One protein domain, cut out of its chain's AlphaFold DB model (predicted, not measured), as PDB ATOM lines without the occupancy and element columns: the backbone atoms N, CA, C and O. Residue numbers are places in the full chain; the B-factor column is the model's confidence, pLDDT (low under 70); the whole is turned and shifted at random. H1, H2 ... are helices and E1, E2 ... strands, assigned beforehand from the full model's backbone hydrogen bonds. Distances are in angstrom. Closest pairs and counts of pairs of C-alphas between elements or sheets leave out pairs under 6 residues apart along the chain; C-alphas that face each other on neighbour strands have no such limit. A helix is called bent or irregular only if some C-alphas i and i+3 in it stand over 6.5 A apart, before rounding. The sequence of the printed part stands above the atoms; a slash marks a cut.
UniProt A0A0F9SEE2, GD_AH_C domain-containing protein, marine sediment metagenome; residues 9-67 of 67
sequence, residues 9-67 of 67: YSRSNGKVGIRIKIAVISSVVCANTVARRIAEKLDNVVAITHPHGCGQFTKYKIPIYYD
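What this domain is: This is residues 9 to 67 of the 67 residues of the protein "GD_AH_C domain-containing protein" of marine sediment metagenome (UniProt A0A0F9SEE2). The printed part has little regular structure: parallel strands E1 and E2 pair in a small sheet with helix H1 packed on it, while residues 11 to 16 and the long tail 55 to 67 stick out from this body. It has 59 residues, 20 in named elements in the order E1, H1, E2, a mixed class. It is extended, with a radius of gyration of the C-alphas of 18.4 A and spans of 60 by 30 by 14 A.

Where its parts are: E1, residues 22 to 25, begins at C-alpha 22 (52.836, 163.767, -24.799). E2, residues 45 to 48, ends at C-alpha 48 (43.582, 164.464, -20.355). H1, residues 29 to 40, is 17.6 A long and irregular, with C-alphas 30 and 33 7.1 A apart.

How they stand to each other: E1 and E2 are parallel at 25 degrees; N 46 and O 22 are 2.8 A apart, within hydrogen-bond range. The closest C-alphas of H1 and E2 are Ala 39 and Val 45, 4.8 A; of H1 and E1, Ala 35 and Val 24, 5.7 A. E1, H1, E2 form a strand-helix-strand unit, a helix between parallel neighbour strands, with a right-handed crossover. In H1, 6 of 8 O i to N i+4 pairs are within hydrogen-bond range.

The domain as a whole: The farthest C-alphas, Tyr 9 and Asp 67, are 60.1 A apart. The printed part has no cut, and both links are tight. Residues 58 to 67 have pLDDT under 70.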
ATOM      1  N   TYR A   9      60.326 152.197 -26.490       95.38
ATOM      2  CA  TYR A   9      60.894 153.476 -26.062       95.38
ATOM      3  C   TYR A   9      61.477 153.348 -24.655       95.38
ATOM      4  O   TYR A   9      60.728 153.145 -23.692       95.38
ATOM      5  N   SER A  10      62.796 153.492 -24.529       94.62
ATOM      6  CA  SER A  10      63.485 153.480 -23.237       94.62
ATOM      7  C   SER A  10      63.114 154.700 -22.385       94.62
ATOM      8  O   SER A  10      62.808 155.783 -22.892       94.62
ATOM      9  N   ARG A  11      63.104 154.525 -21.062       94.81
ATOM     10  CA  ARG A  11      62.849 155.584 -20.076       94.81
ATOM     11  C   ARG A  11      64.000 155.648 -19.078       94.81
ATOM     12  O   ARG A  11      64.650 154.641 -18.809       94.81
ATOM     13  N   SER A  12      64.215 156.817 -18.477       96.00
ATOM     14  CA  SER A  12      65.290 157.041 -17.494       96.00
ATOM     15  C   SER A  12      65.194 156.151 -16.249       96.00
ATOM     16  O   SER A  12      66.193 155.925 -15.581       96.00
ATOM     17  N   ASN A  13      64.011 155.610 -15.950       95.56
ATOM     18  CA  ASN A  13      63.775 154.682 -14.843       95.56
ATOM     19  C   ASN A  13      63.964 153.197 -15.218       95.56
ATOM     20  O   ASN A  13      63.484 152.326 -14.495       95.56
ATOM     21  N   GLY A  14      64.576 152.896 -16.368       94.69
ATOM     22  CA  GLY A  14      64.839 151.529 -16.832       94.69
ATOM     23  C   GLY A  14      63.625 150.784 -17.399       94.69
ATOM     24  O   GLY A  14      63.775 149.666 -17.883       94.69
ATOM     25  N   LYS A  15      62.421 151.375 -17.380       95.50
ATOM     26  CA  LYS A  15      61.226 150.782 -18.004       95.50
ATOM     27  C   LYS A  15      61.190 151.046 -19.513       95.50
ATOM     28  O   LYS A  15      61.723 152.045 -19.996       95.50
ATOM     29  N   VAL A  16      60.487 150.181 -20.243       95.81
ATOM     30  CA  VAL A  16      60.275 150.292 -21.695       95.81
ATOM     31  C   VAL A  16      58.794 150.527 -21.988       95.81
ATOM     32  O   VAL A  16      57.929 149.831 -21.463       95.81
ATOM     33  N   GLY A  17      58.491 151.529 -22.815       94.19
ATOM     34  CA  GLY A  17      57.132 151.839 -23.258       94.19
ATOM     35  C   GLY A  17      56.861 151.364 -24.683       94.19
ATOM     36  O   GLY A  17      57.688 151.552 -25.568       94.19
ATOM     37  N   ILE A  18      55.660 150.838 -24.929       95.31
ATOM     38  CA  ILE A  18      55.178 150.462 -26.275       95.31
ATOM     39  C   ILE A  18      54.690 151.662 -27.108       95.31
ATOM     40  O   ILE A  18      54.357 151.522 -28.280       95.31
ATOM     41  N   ARG A  19      54.580 152.851 -26.496       93.69
ATOM     42  CA  ARG A  19      54.114 154.091 -27.133       93.69
ATOM     43  C   ARG A  19      54.885 155.295 -26.594       93.69
ATOM     44  O   ARG A  19      55.208 155.356 -25.403       93.69
ATOM     45  N   ILE A  20      55.091 156.282 -27.459       93.62
ATOM     46  CA  ILE A  20      55.563 157.618 -27.099       93.62
ATOM     47  C   ILE A  20      54.425 158.615 -27.327       93.62
ATOM     48  O   ILE A  20      53.900 158.740 -28.430       93.62
ATOM     49  N   LYS A  21      53.973 159.258 -26.252       95.81
ATOM     50  CA  LYS A  21      52.894 160.249 -26.273       95.81
ATOM     51  C   LYS A  21      53.244 161.394 -25.334       95.81
ATOM     52  O   LYS A  21      53.869 161.160 -24.298       95.81
ATOM     53  N   ILE A  22      52.803 162.597 -25.682       97.12
ATOM     54  CA  ILE A  22      52.836 163.767 -24.799       97.12
ATOM     55  C   ILE A  22      51.436 163.936 -24.213       97.12
ATOM     56  O   ILE A  22      50.459 163.971 -24.954       97.12
ATOM     57  N   ALA A  23      51.329 164.026 -22.890       97.75
ATOM     58  CA  ALA A  23      50.059 164.277 -22.219       97.75
ATOM     59  C   ALA A  23      49.939 165.760 -21.851       97.75
ATOM     60  O   ALA A  23      50.819 166.305 -21.186       97.75
ATOM     61  N   VAL A  24      48.834 166.392 -22.242       98.31
ATOM     62  CA  VAL A  24      48.451 167.732 -21.784       98.31
ATOM     63  C   VAL A  24      47.303 167.567 -20.803       98.31
ATOM     64  O   VAL A  24      46.195 167.192 -21.187       98.31
ATOM     65  N   ILE A  25      47.586 167.802 -19.525       98.00
ATOM     66  CA  ILE A  25      46.650 167.532 -18.435       98.00
ATOM     67  C   ILE A  25      46.096 168.858 -17.928       98.00
ATOM     68  O   ILE A  25      46.843 169.715 -17.460       98.00
ATOM     69  N   SER A  26      44.783 169.046 -18.023       97.56
ATOM     70  CA  SER A  26      44.124 170.223 -17.450       97.56
ATOM     71  C   SER A  26      44.005 170.087 -15.930       97.56
ATOM     72  O   SER A  26      43.526 169.060 -15.448       97.56
ATOM     73  N   SER A  27      44.339 171.136 -15.181       94.50
ATOM     74  CA  SER A  27      44.164 171.165 -13.722       94.50
ATOM     75  C   SER A  27      42.711 171.380 -13.280       94.50
ATOM     76  O   SER A  27      42.334 170.955 -12.195       94.50
ATOM     77  N   VAL A  28      41.893 172.029 -14.114       93.94
ATOM     78  CA  VAL A  28      40.488 172.376 -13.846       93.94
ATOM     79  C   VAL A  28      39.673 172.353 -15.135       93.94
ATOM     80  O   VAL A  28      40.227 172.498 -16.228       93.94
ATOM     81  N   VAL A  29      38.343 172.256 -15.019       96.06
ATOM     82  CA  VAL A  29      37.444 172.172 -16.185       96.06
ATOM     83  C   VAL A  29      37.600 173.352 -17.151       96.06
ATOM     84  O   VAL A  29      37.548 173.164 -18.365       96.06
ATOM     85  N   CYS A  30      37.857 174.561 -16.636       95.94
ATOM     86  CA  CYS A  30      38.019 175.767 -17.452       95.94
ATOM     87  C   CYS A  30      39.220 175.672 -18.406       95.94
ATOM     88  O   CYS A  30      39.215 176.277 -19.475       95.94
ATOM     89  N   ALA A  31      40.234 174.878 -18.052       97.62
ATOM     90  CA  ALA A  31      41.417 174.659 -18.876       97.62
ATOM     91  C   ALA A  31      41.235 173.532 -19.915       97.62
ATOM     92  O   ALA A  31      42.100 173.359 -20.775       97.62
ATOM     93  N   ASN A  32      40.120 172.786 -19.896       97.88
ATOM     94  CA  ASN A  32      39.895 171.643 -20.793       97.88
ATOM     95  C   ASN A  32      39.977 172.030 -22.273       97.88
ATOM     96  O   ASN A  32      40.595 171.322 -23.067       97.88
ATOM     97  N   THR A  33      39.366 173.154 -22.655       98.00
ATOM     98  CA  THR A  33      39.367 173.618 -24.050       98.00
ATOM     99  C   THR A  33      40.776 173.961 -24.524       98.00
ATOM    100  O   THR A  33      41.135 173.639 -25.653       98.00
ATOM    101  N   VAL A  34      41.599 174.561 -23.659       98.19
ATOM    102  CA  VAL A  34      43.002 174.862 -23.975       98.19
ATOM    103  C   VAL A  34      43.796 173.567 -24.144       98.19
ATOM    104  O   VAL A  34      44.487 173.411 -25.147       98.19
ATOM    105  N   ALA A  35      43.640 172.606 -23.228       98.38
ATOM    106  CA  ALA A  35      44.326 171.316 -23.303       98.38
ATOM    107  C   ALA A  35      43.992 170.541 -24.592       98.38
ATOM    108  O   ALA A  35      44.899 170.036 -25.254       98.38
ATOM    109  N   ARG A  36      42.711 170.502 -24.993       98.31
ATOM    110  CA  ARG A  36      42.273 169.868 -26.253       98.31
ATOM    111  C   ARG A  36      42.886 170.540 -27.476       98.31
ATOM    112  O   ARG A  36      43.486 169.858 -28.295       98.31
ATOM    113  N   ARG A  37      42.835 171.873 -27.544       98.38
ATOM    114  CA  ARG A  37      43.407 172.636 -28.665       98.38
ATOM    115  C   ARG A  37      44.915 172.452 -28.816       98.38
ATOM    116  O   ARG A  37      45.416 172.517 -29.931       98.38
ATOM    117  N   ILE A  38      45.654 172.257 -27.719       98.19
ATOM    118  CA  ILE A  38      47.086 171.927 -27.797       98.19
ATOM    119  C   ILE A  38      47.265 170.532 -28.406       98.19
ATOM    120  O   ILE A  38      48.084 170.369 -29.306       98.19
ATOM    121  N   ALA A  39      46.489 169.544 -27.947       98.19
ATOM    122  CA  ALA A  39      46.583 168.176 -28.448       98.19
ATOM    123  C   ALA A  39      46.173 168.038 -29.925       98.19
ATOM    124  O   ALA A  39      46.776 167.258 -30.647       98.19
ATOM    125  N   GLU A  40      45.201 168.824 -30.394       98.06
ATOM    126  CA  GLU A  40      44.745 168.833 -31.795       98.06
ATOM    127  C   GLU A  40      45.780 169.402 -32.778       98.06
ATOM    128  O   GLU A  40      45.696 169.145 -33.975       98.06
ATOM    129  N   LYS A  41      46.752 170.188 -32.298       97.94
ATOM    130  CA  LYS A  41      47.746 170.858 -33.151       97.94
ATOM    131  C   LYS A  41      49.002 170.035 -33.430       97.94
ATOM    132  O   LYS A  41      49.830 170.477 -34.222       97.94
ATOM    133  N   LEU A  42      49.193 168.914 -32.742       95.38
ATOM    134  CA  LEU A  42      50.462 168.191 -32.723       95.38
ATOM    135  C   LEU A  42      50.228 166.683 -32.786       95.38
ATOM    136  O   LEU A  42      49.379 166.139 -32.081       95.38
ATOM    137  N   ASP A  43      51.057 165.990 -33.558       95.50
ATOM    138  CA  ASP A  43      51.035 164.534 -33.586       95.50
ATOM    139  C   ASP A  43      51.463 163.936 -32.244       95.50
ATOM    140  O   ASP A  43      52.330 164.448 -31.535       95.50
ATOM    141  N   ASN A  44      50.880 162.784 -31.908       95.19
ATOM    142  CA  ASN A  44      51.202 162.024 -30.697       95.19
ATOM    143  C   ASN A  44      50.964 162.759 -29.366       95.19
ATOM    144  O   ASN A  44      51.435 162.297 -28.321       95.19
ATOM    145  N   VAL A  45      50.171 163.828 -29.367       98.31
ATOM    146  CA  VAL A  45      49.734 164.514 -28.150       98.31
ATOM    147  C   VAL A  45      48.321 164.068 -27.775       98.31
ATOM    148  O   VAL A  45      47.467 163.862 -28.631       98.31
ATOM    149  N   VAL A  46      48.073 163.871 -26.481       98.12
ATOM    150  CA  VAL A  46      46.761 163.496 -25.940       98.12
ATOM    151  C   VAL A  46      46.348 164.475 -24.847       98.12
ATOM    152  O   VAL A  46      47.139 164.804 -23.962       98.12
ATOM    153  N   ALA A  47      45.101 164.941 -24.899       98.31
ATOM    154  CA  ALA A  47      44.527 165.764 -23.843       98.31
ATOM    155  C   ALA A  47      43.882 164.871 -22.777       98.31
ATOM    156  O   ALA A  47      43.045 164.026 -23.095       98.31
ATOM    157  N   ILE A  48      44.233 165.090 -21.511       98.06
ATOM    158  CA  ILE A  48      43.582 164.464 -20.355       98.06
ATOM    159  C   ILE A  48      42.838 165.569 -19.612       98.06
ATOM    160  O   ILE A  48      43.451 166.481 -19.056       98.06
ATOM    161  N   THR A  49      41.508 165.514 -19.656       97.31
ATOM    162  CA  THR A  49      40.653 166.612 -19.193       97.31
ATOM    163  C   THR A  49      40.077 166.377 -17.806       97.31
ATOM    164  O   THR A  49      39.715 165.251 -17.468       97.31
ATOM    165  N   HIS A  50      39.914 167.450 -17.033       93.75
ATOM    166  CA  HIS A  50      39.280 167.402 -15.723       93.75
ATOM    167  C   HIS A  50      37.758 167.210 -15.897       93.75
ATOM    168  O   HIS A  50      37.137 167.996 -16.623       93.75
ATOM    169  N   PRO A  51      37.135 166.197 -15.266       90.44
ATOM    170  CA  PRO A  51      35.748 165.816 -15.555       90.44
ATOM    171  C   PRO A  51      34.699 166.757 -14.948       90.44
ATOM    172  O   PRO A  51      33.608 166.887 -15.494       90.44
ATOM    173  N   HIS A  52      35.023 167.420 -13.836       87.06
ATOM    174  CA  HIS A  52      34.080 168.238 -13.070       87.06
ATOM    175  C   HIS A  52      34.566 169.677 -12.896       87.06
ATOM    176  O   HIS A  52      35.769 169.933 -12.824       87.06
ATOM    177  N   GLY A  53      33.634 170.622 -12.821       84.06
ATOM    178  CA  GLY A  53      33.911 172.004 -12.450       84.06
ATOM    179  C   GLY A  53      34.129 172.191 -10.951       84.06
ATOM    180  O   GLY A  53      33.835 171.315 -10.134       84.06
ATOM    181  N   CYS A  54      34.634 173.365 -10.580       84.12
ATOM    182  CA  CYS A  54      34.776 173.754  -9.180       84.12
ATOM    183  C   CYS A  54      33.413 173.667  -8.471       84.12
ATOM    184  O   CYS A  54      32.409 174.141  -8.997       84.12
ATOM    185  N   GLY A  55      33.371 173.034  -7.297       77.94
ATOM    186  CA  GLY A  55      32.132 172.858  -6.528       77.94
ATOM    187  C   GLY A  55      31.181 171.765  -7.038       77.94
ATOM    188  O   GLY A  55      30.163 171.524  -6.401       77.94
ATOM    189  N   GLN A  56      31.511 171.061  -8.128       75.44
ATOM    190  CA  GLN A  56      30.720 169.926  -8.636       75.44
ATOM    191  C   GLN A  56      31.133 168.574  -8.040       75.44
ATOM    192  O   GLN A  56      30.622 167.529  -8.442       75.44
ATOM    193  N   PHE A  57      32.027 168.578  -7.052       72.31
ATOM    194  CA  PHE A  57      32.165 167.440  -6.161       72.31
ATOM    195  C   PHE A  57      30.901 167.400  -5.310       72.31
ATOM    196  O   PHE A  57      30.760 168.175  -4.364       72.31
ATOM    197  N   THR A  58      29.953 166.535  -5.675       60.47
ATOM    198  CA  THR A  58      28.834 166.241  -4.786       60.47
ATOM    199  C   THR A  58      29.440 165.828  -3.452       60.47
ATOM    200  O   THR A  58      30.160 164.832  -3.361       60.47
ATOM    201  N   LYS A  59      29.177 166.608  -2.399       54.16
ATOM    202  CA  LYS A  59      29.234 166.056  -1.053       54.16
ATOM    203  C   LYS A  59      28.357 164.816  -1.146       54.16
ATOM    204  O   LYS A  59      27.152 164.939  -1.375       54.16
ATOM    205  N   TYR A  60      28.922 163.624  -0.958       54.53
ATOM    206  CA  TYR A  60      28.137 162.639  -0.235       54.53
ATOM    207  C   TYR A  60      27.584 163.419   0.948       54.53
ATOM    208  O   TYR A  60      28.346 164.058   1.680       54.53
ATOM    209  N   LYS A  61      26.258 163.505   1.023       52.28
ATOM    210  CA  LYS A  61      25.554 163.926   2.219       52.28
ATOM    211  C   LYS A  61      26.020 162.926   3.278       52.28
ATOM    212  O   LYS A  61      25.398 161.893   3.469       52.28
ATOM    213  N   ILE A  62      27.187 163.161   3.875       55.94
ATOM    214  CA  ILE A  62      27.498 162.618   5.178       55.94
ATOM    215  C   ILE A  62      26.415 163.284   6.018       55.94
ATOM    216  O   ILE A  62      26.365 164.521   6.029       55.94
ATOM    217  N   PRO A  63      25.486 162.527   6.615       48.75
ATOM    218  CA  PRO A  63      24.543 163.093   7.553       48.75
ATOM    219  C   PRO A  63      25.341 163.417   8.817       48.75
ATOM    220  O   PRO A  63      25.255 162.724   9.823       48.75
ATOM    221  N   ILE A  64      26.192 164.442   8.751       56.91
ATOM    222  CA  ILE A  64      26.570 165.158   9.954       56.91
ATOM    223  C   ILE A  64      25.335 165.980  10.299       56.91
ATOM    224  O   ILE A  64      24.977 166.922   9.595       56.91
ATOM    225  N   TYR A  65      24.601 165.430  11.261       45.34
ATOM    226  CA  TYR A  65      23.608 166.064  12.115       45.34
ATOM    227  C   TYR A  65      23.425 167.569  11.873       45.34
ATOM    228  O   TYR A  65      24.342 168.362  12.081       45.34
ATOM    229  N   TYR A  66      22.209 167.940  11.478       48.34
ATOM    230  CA  TYR A  66      21.598 169.168  11.963       48.34
ATOM    231  C   TYR A  66      20.731 168.766  13.160       48.34
ATOM    232  O   TYR A  66      19.666 168.189  12.959       48.34
ATOM    233  N   ASP A  67      21.273 168.985  14.354       43.97
ATOM    234  CA  ASP A  67      20.625 169.554  15.545       43.97
ATOM    235  C   ASP A  67      21.730 170.239  16.366       43.97
ATOM    236  O   ASP A  67      22.803 169.608  16.535       43.97
TER     237      ASP A  67